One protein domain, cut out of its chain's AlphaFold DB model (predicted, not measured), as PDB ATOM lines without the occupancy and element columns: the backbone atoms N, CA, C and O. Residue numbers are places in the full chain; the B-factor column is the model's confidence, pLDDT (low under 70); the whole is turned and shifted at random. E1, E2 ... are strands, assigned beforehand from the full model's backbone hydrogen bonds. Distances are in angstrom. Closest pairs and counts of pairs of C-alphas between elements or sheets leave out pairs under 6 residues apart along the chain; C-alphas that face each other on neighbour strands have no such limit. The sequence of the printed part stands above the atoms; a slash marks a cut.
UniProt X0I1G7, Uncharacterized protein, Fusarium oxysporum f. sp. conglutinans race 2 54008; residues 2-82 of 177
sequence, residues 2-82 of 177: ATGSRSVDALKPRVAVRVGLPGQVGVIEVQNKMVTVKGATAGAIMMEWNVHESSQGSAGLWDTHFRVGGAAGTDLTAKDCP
ATOM      1  N   ALA A   2     295.035 200.878 285.288       93.25
ATOM      2  CA  ALA A   2     294.568 201.847 284.291       93.25
ATOM      3  C   ALA A   2     294.714 203.284 284.818       93.25
ATOM      4  O   ALA A   2     294.452 203.540 285.992       93.25
ATOM      5  N   THR A   3     295.152 204.216 283.973       94.75
ATOM      6  CA  THR A   3     295.311 205.633 284.332       94.75
ATOM      7  C   THR A   3     295.415 206.505 283.077       94.75
ATOM      8  O   THR A   3     295.532 205.994 281.961       94.75
ATOM      9  N   GLY A   4     295.423 207.824 283.264       91.06
ATOM     10  CA  GLY A   4     295.645 208.806 282.209       91.06
ATOM     11  C   GLY A   4     294.367 209.396 281.610       91.06
ATOM     12  O   GLY A   4     293.251 208.936 281.846       91.06
ATOM     13  N   SER A   5     294.551 210.439 280.797       91.38
ATOM     14  CA  SER A   5     293.474 211.287 280.261       91.38
ATOM     15  C   SER A   5     292.463 210.552 279.381       91.38
ATOM     16  O   SER A   5     291.330 210.995 279.244       91.38
ATOM     17  N   ARG A   6     292.838 209.410 278.796       89.00
ATOM     18  CA  ARG A   6     291.931 208.603 277.966       89.00
ATOM     19  C   ARG A   6     290.880 207.843 278.775       89.00
ATOM     20  O   ARG A   6     289.922 207.365 278.184       89.00
ATOM     21  N   SER A   7     291.054 207.735 280.088       89.69
ATOM     22  CA  SER A   7     290.192 206.941 280.968       89.69
ATOM     23  C   SER A   7     289.318 207.797 281.885       89.69
ATOM     24  O   SER A   7     288.693 207.251 282.784       89.69
ATOM     25  N   VAL A   8     289.273 209.121 281.703       91.38
ATOM     26  CA  VAL A   8     288.561 210.038 282.617       91.38
ATOM     27  C   VAL A   8     287.109 210.307 282.210       91.38
ATOM     28  O   VAL A   8     286.314 210.719 283.048       91.38
ATOM     29  N   ASP A   9     286.759 210.092 280.940       90.44
ATOM     30  CA  ASP A   9     285.447 210.435 280.382       90.44
ATOM     31  C   ASP A   9     284.505 209.225 280.401       90.44
ATOM     32  O   ASP A   9     284.642 208.304 279.595       90.44
ATOM     33  N   ALA A  10     283.531 209.244 281.313       90.31
ATOM     34  CA  ALA A  10     282.524 208.193 281.448       90.31
ATOM     35  C   ALA A  10     281.624 208.040 280.208       90.31
ATOM     36  O   ALA A  10     281.114 206.954 279.960       90.31
ATOM     37  N   LEU A  11     281.455 209.096 279.400       90.31
ATOM     38  CA  LEU A  11     280.669 209.038 278.159       90.31
ATOM     39  C   LEU A  11     281.473 208.469 276.984       90.31
ATOM     40  O   LEU A  11     280.930 208.241 275.903       90.31
ATOM     41  N   LYS A  12     282.780 208.263 277.166       91.94
ATOM     42  CA  LYS A  12     283.673 207.671 276.165       91.94
ATOM     43  C   LYS A  12     284.504 206.570 276.811       91.94
ATOM     44  O   LYS A  12     285.733 206.694 276.859       91.94
ATOM     45  N   PRO A  13     283.862 205.485 277.276       93.88
ATOM     46  CA  PRO A  13     284.560 204.448 278.005       93.88
ATOM     47  C   PRO A  13     285.656 203.792 277.152       93.88
ATOM     48  O   PRO A  13     285.616 203.768 275.912       93.88
ATOM     49  N   ARG A  14     286.689 203.299 277.833       94.44
ATOM     50  CA  ARG A  14     287.876 202.680 277.243       94.44
ATOM     51  C   ARG A  14     288.269 201.442 278.027       94.44
ATOM     52  O   ARG A  14     288.403 201.481 279.247       94.44
ATOM     53  N   VAL A  15     288.519 200.371 277.286       96.50
ATOM     54  CA  VAL A  15     288.965 199.089 277.825       96.50
ATOM     55  C   VAL A  15     290.424 199.169 278.256       96.50
ATOM     56  O   VAL A  15     291.289 199.550 277.470       96.50
ATOM     57  N   ALA A  16     290.691 198.797 279.507       95.81
ATOM     58  CA  ALA A  16     292.037 198.671 280.055       95.81
ATOM     59  C   ALA A  16     292.647 197.294 279.764       95.81
ATOM     60  O   ALA A  16     293.820 197.207 279.404       95.81
ATOM     61  N   VAL A  17     291.855 196.227 279.901       96.75
ATOM     62  CA  VAL A  17     292.255 194.851 279.575       96.75
ATOM     63  C   VAL A  17     291.201 194.240 278.662       96.75
ATOM     64  O   VAL A  17     290.054 194.091 279.062       96.75
ATOM     65  N   ARG A  18     291.578 193.891 277.431       97.88
ATOM     66  CA  ARG A  18     290.706 193.169 276.498       97.88
ATOM     67  C   ARG A  18     291.129 191.708 276.448       97.88
ATOM     68  O   ARG A  18     292.289 191.430 276.146       97.88
ATOM     69  N   VAL A  19     290.196 190.797 276.706       97.94
ATOM     70  CA  VAL A  19     290.430 189.353 276.650       97.94
ATOM     71  C   VAL A  19     289.724 188.786 275.423       97.94
ATOM     72  O   VAL A  19     288.520 188.543 275.438       97.94
ATOM     73  N   GLY A  20     290.494 188.613 274.348       97.69
ATOM     74  CA  GLY A  20     289.992 188.185 273.043       97.69
ATOM     75  C   GLY A  20     289.256 189.282 272.267       97.69
ATOM     76  O   GLY A  20     288.907 190.345 272.790       97.69
ATOM     77  N   LEU A  21     289.036 189.020 270.983       97.94
ATOM     78  CA  LEU A  21     288.094 189.743 270.133       97.94
ATOM     79  C   LEU A  21     286.733 189.030 270.143       97.94
ATOM     80  O   LEU A  21     286.694 187.817 270.366       97.94
ATOM     81  N   PRO A  22     285.628 189.744 269.866       97.50
ATOM     82  CA  PRO A  22     284.317 189.120 269.716       97.50
ATOM     83  C   PRO A  22     284.349 187.936 268.740       97.50
ATOM     84  O   PRO A  22     284.890 188.046 267.639       97.50
ATOM     85  N   GLY A  23     283.784 186.804 269.164       97.38
ATOM     86  CA  GLY A  23     283.721 185.565 268.381       97.38
ATOM     87  C   GLY A  23     284.976 184.687 268.437       97.38
ATOM     88  O   GLY A  23     284.984 183.613 267.840       97.38
ATOM     89  N   GLN A  24     286.037 185.099 269.139       98.06
ATOM     90  CA  GLN A  24     287.203 184.236 269.333       98.06
ATOM     91  C   GLN A  24     286.917 183.135 270.353       98.06
ATOM     92  O   GLN A  24     286.362 183.386 271.420       98.06
ATOM     93  N   VAL A  25     287.371 181.927 270.026       98.44
ATOM     94  CA  VAL A  25     287.320 180.748 270.893       98.44
ATOM     95  C   VAL A  25     288.747 180.360 271.264       98.44
ATOM     96  O   VAL A  25     289.626 180.366 270.398       98.44
ATOM     97  N   GLY A  26     288.999 180.011 272.525       96.94
ATOM     98  CA  GLY A  26     290.322 179.547 272.927       96.94
ATOM     99  C   GLY A  26     290.490 179.252 274.413       96.94
ATOM    100  O   GLY A  26     289.530 179.063 275.161       96.94
ATOM    101  N   VAL A  27     291.758 179.211 274.818       97.94
ATOM    102  CA  VAL A  27     292.184 178.992 276.200       97.94
ATOM    103  C   VAL A  27     292.775 180.289 276.745       97.94
ATOM    104  O   VAL A  27     293.676 180.864 276.132       97.94
ATOM    105  N   ILE A  28     292.285 180.745 277.896       97.81
ATOM    106  CA  ILE A  28     292.872 181.845 278.657       97.81
ATOM    107  C   ILE A  28     292.773 181.566 280.154       97.81
ATOM    108  O   ILE A  28     291.703 181.307 280.698       97.81
ATOM    109  N   GLU A  29     293.896 181.710 280.842       97.69
ATOM    110  CA  GLU A  29     293.927 181.684 282.295       97.69
ATOM    111  C   GLU A  29     294.645 182.929 282.800       97.69
ATOM    112  O   GLU A  29     295.810 183.176 282.477       97.69
ATOM    113  N   VAL A  30     293.946 183.734 283.600       97.69
ATOM    114  CA  VAL A  30     294.560 184.858 284.313       97.69
ATOM    115  C   VAL A  30     294.639 184.491 285.783       97.69
ATOM    116  O   VAL A  30     293.618 184.287 286.439       97.69
ATOM    117  N   GLN A  31     295.866 184.398 286.287       97.69
ATOM    118  CA  GLN A  31     296.139 183.920 287.636       97.69
ATOM    119  C   GLN A  31     296.964 184.926 288.438       97.69
ATOM    120  O   GLN A  31     297.937 185.503 287.925       97.69
ATOM    121  N   ASN A  32     296.620 185.093 289.719       96.81
ATOM    122  CA  ASN A  32     297.378 185.903 290.677       96.81
ATOM    123  C   ASN A  32     297.595 187.339 290.177       96.81
ATOM    124  O   ASN A  32     298.733 187.809 290.014       96.81
ATOM    125  N   LYS A  33     296.503 188.028 289.832       96.44
ATOM    126  CA  LYS A  33     296.548 189.404 289.319       96.44
ATOM    127  C   LYS A  33     295.612 190.321 290.085       96.44
ATOM    128  O   LYS A  33     294.518 189.961 290.492       96.44
ATOM    129  N   MET A  34     296.036 191.572 290.209       95.31
ATOM    130  CA  MET A  34     295.170 192.651 290.656       95.31
ATOM    131  C   MET A  34     294.970 193.636 289.511       95.31
ATOM    132  O   MET A  34     295.922 194.268 289.045       95.31
ATOM    133  N   VAL A  35     293.724 193.781 289.074       96.94
ATOM    134  CA  VAL A  35     293.311 194.820 288.134       96.94
ATOM    135  C   VAL A  35     292.819 196.010 288.951       96.94
ATOM    136  O   VAL A  35     292.010 195.880 289.865       96.94
ATOM    137  N   THR A  36     293.377 197.183 288.681       96.81
ATOM    138  CA  THR A  36     293.135 198.384 289.485       96.81
ATOM    139  C   THR A  36     293.327 199.641 288.646       96.81
ATOM    140  O   THR A  36     293.781 199.566 287.498       96.81
ATOM    141  N   VAL A  37     293.018 200.795 289.225       96.00
ATOM    142  CA  VAL A  37     293.118 202.115 288.601       96.00
ATOM    143  C   VAL A  37     293.981 203.057 289.439       96.00
ATOM    144  O   VAL A  37     294.214 202.805 290.623       96.00
ATOM    145  N   LYS A  38     294.449 204.144 288.822       95.25
ATOM    146  CA  LYS A  38     295.098 205.260 289.512       95.25
ATOM    147  C   LYS A  38     294.497 206.593 289.089       95.25
ATOM    148  O   LYS A  38     294.514 206.920 287.898       95.25
ATOM    149  N   GLY A  39     294.046 207.357 290.081       91.25
ATOM    150  CA  GLY A  39     293.357 208.630 289.923       91.25
ATOM    151  C   GLY A  39     291.918 208.478 289.426       91.25
ATOM    152  O   GLY A  39     291.362 207.382 289.370       91.25
ATOM    153  N   ALA A  40     291.305 209.602 289.053       90.88
ATOM    154  CA  ALA A  40     289.936 209.640 288.552       90.88
ATOM    155  C   ALA A  40     289.836 209.018 287.147       90.88
ATOM    156  O   ALA A  40     290.115 209.673 286.146       90.88
ATOM    157  N   THR A  41     289.419 207.754 287.067       94.56
ATOM    158  CA  THR A  41     289.293 207.000 285.810       94.56
ATOM    159  C   THR A  41     287.843 206.596 285.522       94.56
ATOM    160  O   THR A  41     287.547 205.415 285.350       94.56
ATOM    161  N   ALA A  42     286.923 207.564 285.496       92.62
ATOM    162  CA  ALA A  42     285.487 207.303 285.348       92.62
ATOM    163  C   ALA A  42     285.091 206.637 284.011       92.62
ATOM    164  O   ALA A  42     284.022 206.052 283.912       92.62
ATOM    165  N   GLY A  43     285.946 206.702 282.989       94.12
ATOM    166  CA  GLY A  43     285.762 206.026 281.703       94.12
ATOM    167  C   GLY A  43     286.509 204.696 281.573       94.12
ATOM    168  O   GLY A  43     286.612 204.176 280.466       94.12
ATOM    169  N   ALA A  44     287.109 204.150 282.633       95.69
ATOM    170  CA  ALA A  44     287.835 202.884 282.538       95.69
ATOM    171  C   ALA A  44     286.892 201.673 282.618       95.69
ATOM    172  O   ALA A  44     286.326 201.391 283.669       95.69
ATOM    173  N   ILE A  45     286.830 200.882 281.545       95.88
ATOM    174  CA  ILE A  45     286.361 199.493 281.598       95.88
ATOM    175  C   ILE A  45     287.567 198.650 282.018       95.88
ATOM    176  O   ILE A  45     288.506 198.472 281.240       95.88
ATOM    177  N   MET A  46     287.591 198.168 283.264       96.25
ATOM    178  CA  MET A  46     288.759 197.457 283.805       96.25
ATOM    179  C   MET A  46     289.092 196.181 283.025       96.25
ATOM    180  O   MET A  46     290.271 195.895 282.810       96.25
ATOM    181  N   MET A  47     288.070 195.448 282.583       97.75
ATOM    182  CA  MET A  47     288.215 194.283 281.723       97.75
ATOM    183  C   MET A  47     286.999 194.129 280.810       97.75
ATOM    184  O   MET A  47     285.869 194.252 281.266       97.75
ATOM    185  N   GLU A  48     287.249 193.855 279.533       97.56
ATOM    186  CA  GLU A  48     286.259 193.419 278.546       97.56
ATOM    187  C   GLU A  48     286.575 191.962 278.196       97.56
ATOM    188  O   GLU A  48     287.652 191.671 277.660       97.56
ATOM    189  N   TRP A  49     285.674 191.047 278.559       97.75
ATOM    190  CA  TRP A  49     285.834 189.611 278.345       97.75
ATOM    191  C   TRP A  49     285.027 189.172 277.127       97.75
ATOM    192  O   TRP A  49     283.804 189.113 277.189       97.75
ATOM    193  N   ASN A  50     285.711 188.889 276.017       98.31
ATOM    194  CA  ASN A  50     285.070 188.540 274.746       98.31
ATOM    195  C   ASN A  50     285.266 187.072 274.353       98.31
ATOM    196  O   ASN A  50     284.504 186.553 273.542       98.31
ATOM    197  N   VAL A  51     286.329 186.434 274.846       97.81
ATOM    198  CA  VAL A  51     286.691 185.072 274.447       97.81
ATOM    199  C   VAL A  51     285.687 184.052 274.981       97.81
ATOM    200  O   VAL A  51     285.301 184.097 276.149       97.81
ATOM    201  N   HIS A  52     285.311 183.115 274.118       98.00
ATOM    202  CA  HIS A  52     284.571 181.914 274.478       98.00
ATOM    203  C   HIS A  52     285.556 180.776 274.774       98.00
ATOM    204  O   HIS A  52     286.583 180.635 274.102       98.00
ATOM    205  N   GLU A  53     285.264 179.944 275.764       97.56
ATOM    206  CA  GLU A  53     286.098 178.797 276.103       97.56
ATOM    207  C   GLU A  53     286.104 177.751 274.976       97.56
ATOM    208  O   GLU A  53     285.084 177.498 274.333       97.56
ATOM    209  N   SER A  54     287.258 177.132 274.717       98.06
ATOM    210  CA  SER A  54     287.363 175.971 273.821       98.06
ATOM    211  C   SER A  54     286.880 174.673 274.473       98.06
ATOM    212  O   SER A  54     286.498 173.733 273.780       98.06
ATOM    213  N   SER A  55     286.920 174.606 275.802       98.25
ATOM    214  CA  SER A  55     286.354 173.531 276.618       98.25
ATOM    215  C   SER A  55     285.963 174.097 277.980       98.25
ATOM    216  O   SER A  55     286.563 175.074 278.422       98.25
ATOM    217  N   GLN A  56     285.003 173.484 278.676       98.00
ATOM    218  CA  GLN A  56     284.546 173.983 279.978       98.00
ATOM    219  C   GLN A  56     285.728 174.252 280.926       98.00
ATOM    220  O   GLN A  56     286.573 173.386 281.145       98.00
ATOM    221  N   GLY A  57     285.789 175.475 281.459       96.56
ATOM    222  CA  GLY A  57     286.855 175.924 282.357       96.56
ATOM    223  C   GLY A  57     288.142 176.397 281.673       96.56
ATOM    224  O   GLY A  57     289.031 176.866 282.370       96.56
ATOM    225  N   SER A  58     288.262 176.341 280.341       97.94
ATOM    226  CA  SER A  58     289.483 176.773 279.643       97.94
ATOM    227  C   SER A  58     289.619 178.290 279.502       97.94
ATOM    228  O   SER A  58     290.652 178.763 279.038       97.94
ATOM    229  N   ALA A  59     288.589 179.056 279.855       98.44
ATOM    230  CA  ALA A  59     288.618 180.510 279.899       98.44
ATOM    231  C   ALA A  59     288.200 180.960 281.305       98.44
ATOM    232  O   ALA A  59     287.046 180.777 281.692       98.44
ATOM    233  N   GLY A  60     289.125 181.526 282.085       97.81
ATOM    234  CA  GLY A  60     288.812 181.898 283.464       97.81
ATOM    235  C   GLY A  60     289.811 182.807 284.178       97.81
ATOM    236  O   GLY A  60     290.888 183.153 283.677       97.81
ATOM    237  N   LEU A  61     289.405 183.196 285.387       98.44
ATOM    238  CA  LEU A  61     290.142 184.026 286.332       98.44
ATOM    239  C   LEU A  61     290.314 183.248 287.645       98.44
ATOM    240  O   LEU A  61     289.321 182.838 288.242       98.44
ATOM    241  N   TRP A  62     291.547 183.106 288.132       97.94
ATOM    242  CA  TRP A  62     291.849 182.500 289.438       97.94
ATOM    243  C   TRP A  62     292.703 183.455 290.265       97.94
ATOM    244  O   TRP A  62     293.611 184.095 289.728       97.94
ATOM    245  N   ASP A  63     292.386 183.614 291.552       97.62
ATOM    246  CA  ASP A  63     293.044 184.576 292.456       97.62
ATOM    247  C   ASP A  63     293.279 185.944 291.795       97.62
ATOM    248  O   ASP A  63     294.357 186.548 291.837       97.62
ATOM    249  N   THR A  64     292.251 186.397 291.074       97.06
ATOM    250  CA  THR A  64     292.278 187.639 290.317       97.06
ATOM    251  C   THR A  64     291.208 188.569 290.846       97.06
ATOM    252  O   THR A  64     290.028 188.229 290.888       97.06
ATOM    253  N   HIS A  65     291.632 189.759 291.257       96.88
ATOM    254  CA  HIS A  65     290.772 190.714 291.942       96.88
ATOM    255  C   HIS A  65     290.731 192.044 291.204       96.88
ATOM    256  O   HIS A  65     291.755 192.551 290.735       96.88
ATOM    257  N   PHE A  66     289.550 192.649 291.187       96.25
ATOM    258  CA  PHE A  66     289.347 194.021 290.756       96.25
ATOM    259  C   PHE A  66     289.247 194.904 291.993       96.25
ATOM    260  O   PHE A  66     288.384 194.693 292.843       96.25
ATOM    261  N   ARG A  67     290.143 195.883 292.118       94.31
ATOM    262  CA  ARG A  67     290.146 196.821 293.245       94.31
ATOM    263  C   ARG A  67     290.224 198.248 292.735       94.31
ATOM    264  O   ARG A  67     291.222 198.630 292.127       94.31
ATOM    265  N   VAL A  68     289.208 199.051 293.023       93.94
ATOM    266  CA  VAL A  68     289.152 200.464 292.634       93.94
ATOM    267  C   VAL A  68     289.493 201.331 293.846       93.94
ATOM    268  O   VAL A  68     288.708 201.440 294.780       93.94
ATOM    269  N   GLY A  69     290.683 201.934 293.834       92.81
ATOM    270  CA  GLY A  69     291.157 202.818 294.900       92.81
ATOM    271  C   GLY A  69     291.464 202.131 296.237       92.81
ATOM    272  O   GLY A  69     291.612 200.911 296.316       92.81
ATOM    273  N   GLY A  70     291.620 202.939 297.291       91.50
ATOM    274  CA  GLY A  70     291.805 202.465 298.665       91.50
ATOM    275  C   GLY A  70     293.180 201.872 298.987       91.50
ATOM    276  O   GLY A  70     293.341 201.264 300.043       91.50
ATOM    277  N   ALA A  71     294.180 202.030 298.117       93.38
ATOM    278  CA  ALA A  71     295.511 201.464 298.321       93.38
ATOM    279  C   ALA A  71     296.631 202.449 297.974       93.38
ATOM    280  O   ALA A  71     296.447 203.399 297.215       93.38
ATOM    281  N   ALA A  72     297.823 202.213 298.525       94.81
ATOM    282  CA  ALA A  72     298.996 203.012 298.196       94.81
ATOM    283  C   ALA A  72     299.258 203.005 296.677       94.81
ATOM    284  O   ALA A  72     299.232 201.955 296.034       94.81
ATOM    285  N   GLY A  73     299.501 204.190 296.110       92.88
ATOM    286  CA  GLY A  73     299.788 204.371 294.686       92.88
ATOM    287  C   GLY A  73     298.564 204.483 293.768       92.88
ATOM    288  O   GLY A  73     298.750 204.709 292.575       92.88
ATOM    289  N   THR A  74     297.334 204.363 294.287       94.12
ATOM    290  CA  THR A  74     296.113 204.543 293.477       94.12
ATOM    291  C   THR A  74     295.663 205.998 293.360       94.12
ATOM    292  O   THR A  74     294.732 206.254 292.610       94.12
ATOM    293  N   ASP A  75     296.243 206.935 294.115       94.56
ATOM    294  CA  ASP A  75     295.782 208.336 294.225       94.56
ATOM    295  C   ASP A  75     294.266 208.442 294.508       94.56
ATOM    296  O   ASP A  75     293.557 209.297 293.986       94.56
ATOM    297  N   LEU A  76     293.765 207.480 295.288       92.31
ATOM    298  CA  LEU A  76     292.361 207.296 295.673       92.31
ATOM    299  C   LEU A  76     292.308 206.770 297.118       92.31
ATOM    300  O   LEU A  76     291.573 205.836 297.444       92.31
ATOM    301  N   THR A  77     293.198 207.280 297.970       91.81
ATOM    302  CA  THR A  77     293.246 206.956 299.401       91.81
ATOM    303  C   THR A  77     292.272 207.838 300.181       91.81
ATOM    304  O   THR A  77     291.683 208.764 299.630       91.81
ATOM    305  N   ALA A  78     292.138 207.621 301.492       89.25
ATOM    306  CA  ALA A  78     291.328 208.496 302.348       89.25
ATOM    307  C   ALA A  78     291.774 209.974 302.311       89.25
ATOM    308  O   ALA A  78     290.959 210.864 302.543       89.25
ATOM    309  N   LYS A  79     293.053 210.235 302.007       90.31
ATOM    310  CA  LYS A  79     293.582 211.590 301.806       90.31
ATOM    311  C   LYS A  79     293.068 212.211 300.504       90.31
ATOM    312  O   LYS A  79     292.781 213.402 300.475       90.31
ATOM    313  N   ASP A  80     292.969 211.410 299.448       88.44
ATOM    314  CA  ASP A  80     292.594 211.863 298.105       88.44
ATOM    315  C   ASP A  80     291.067 211.931 297.938       88.44
ATOM    316  O   ASP A  80     290.546 212.765 297.200       88.44
ATOM    317  N   CYS A  81     290.338 211.058 298.639       86.81
ATOM    318  CA  CYS A  81     288.883 210.928 298.591       86.81
ATOM    319  C   CYS A  81     288.283 210.910 300.010       86.81
ATOM    320  O   CYS A  81     287.845 209.854 300.482       86.81
ATOM    321  N   PRO A  82     288.274 212.047 300.731       84.00
ATOM    322  CA  PRO A  82     287.656 212.110 302.048       84.00
ATOM    323  C   PRO A  82     286.150 211.811 301.974       84.00
ATOM    324  O   PRO A  82     285.461 212.125 301.002       84.00
TER     325      PRO A  82
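What this domain is: This is residues 2 to 82 of the 177 residues of an uncharacterized protein of Fusarium oxysporum f. sp. conglutinans race 2 54008 (UniProt X0I1G7). With little regular structure, the chain is wound in about two stacked turns of a flat, open ring: the bent strands E1 and E2 run side by side along one edge, short parallel pairings join the turns along the other, and residues 68 to 82 make a tail at one end. The printed part has 81 residues, with no named helix and two named strands, E1 then E2, in a parallel sheet; the class is all strand, with 18 residues in named elements. It is loose, with a radius of gyration of the C-alphas of 14.8 A, and spans 46 by 28 by 14 A.

How they stand to each other: Look first at E1, residues 28 to 36, and E2, residues 59 to 67: they are parallel neighbours, at 6 degrees. N 35 and O 65, 2.9 A apart, are within hydrogen-bond range. E1 bends by 86 degrees at residue 32, E2 by 78 degrees at residue 63. Residues 18 to 19 pair with 48 to 49, parallel.

Where its parts are: Find C-alpha 28 at (292.872, 181.845, 278.657); from there E1 runs 19.8 A. E2 runs 21.1 A to C-alpha 67 at (290.146, 196.821, 293.245).

The domain as a whole: The C-alphas farthest apart, of Ser 55 and Pro 82, are 46.2 A apart. The link from E1 to E2 is long, with 22 residues. The printed part has no cut, and no printed residue is under pLDDT 70.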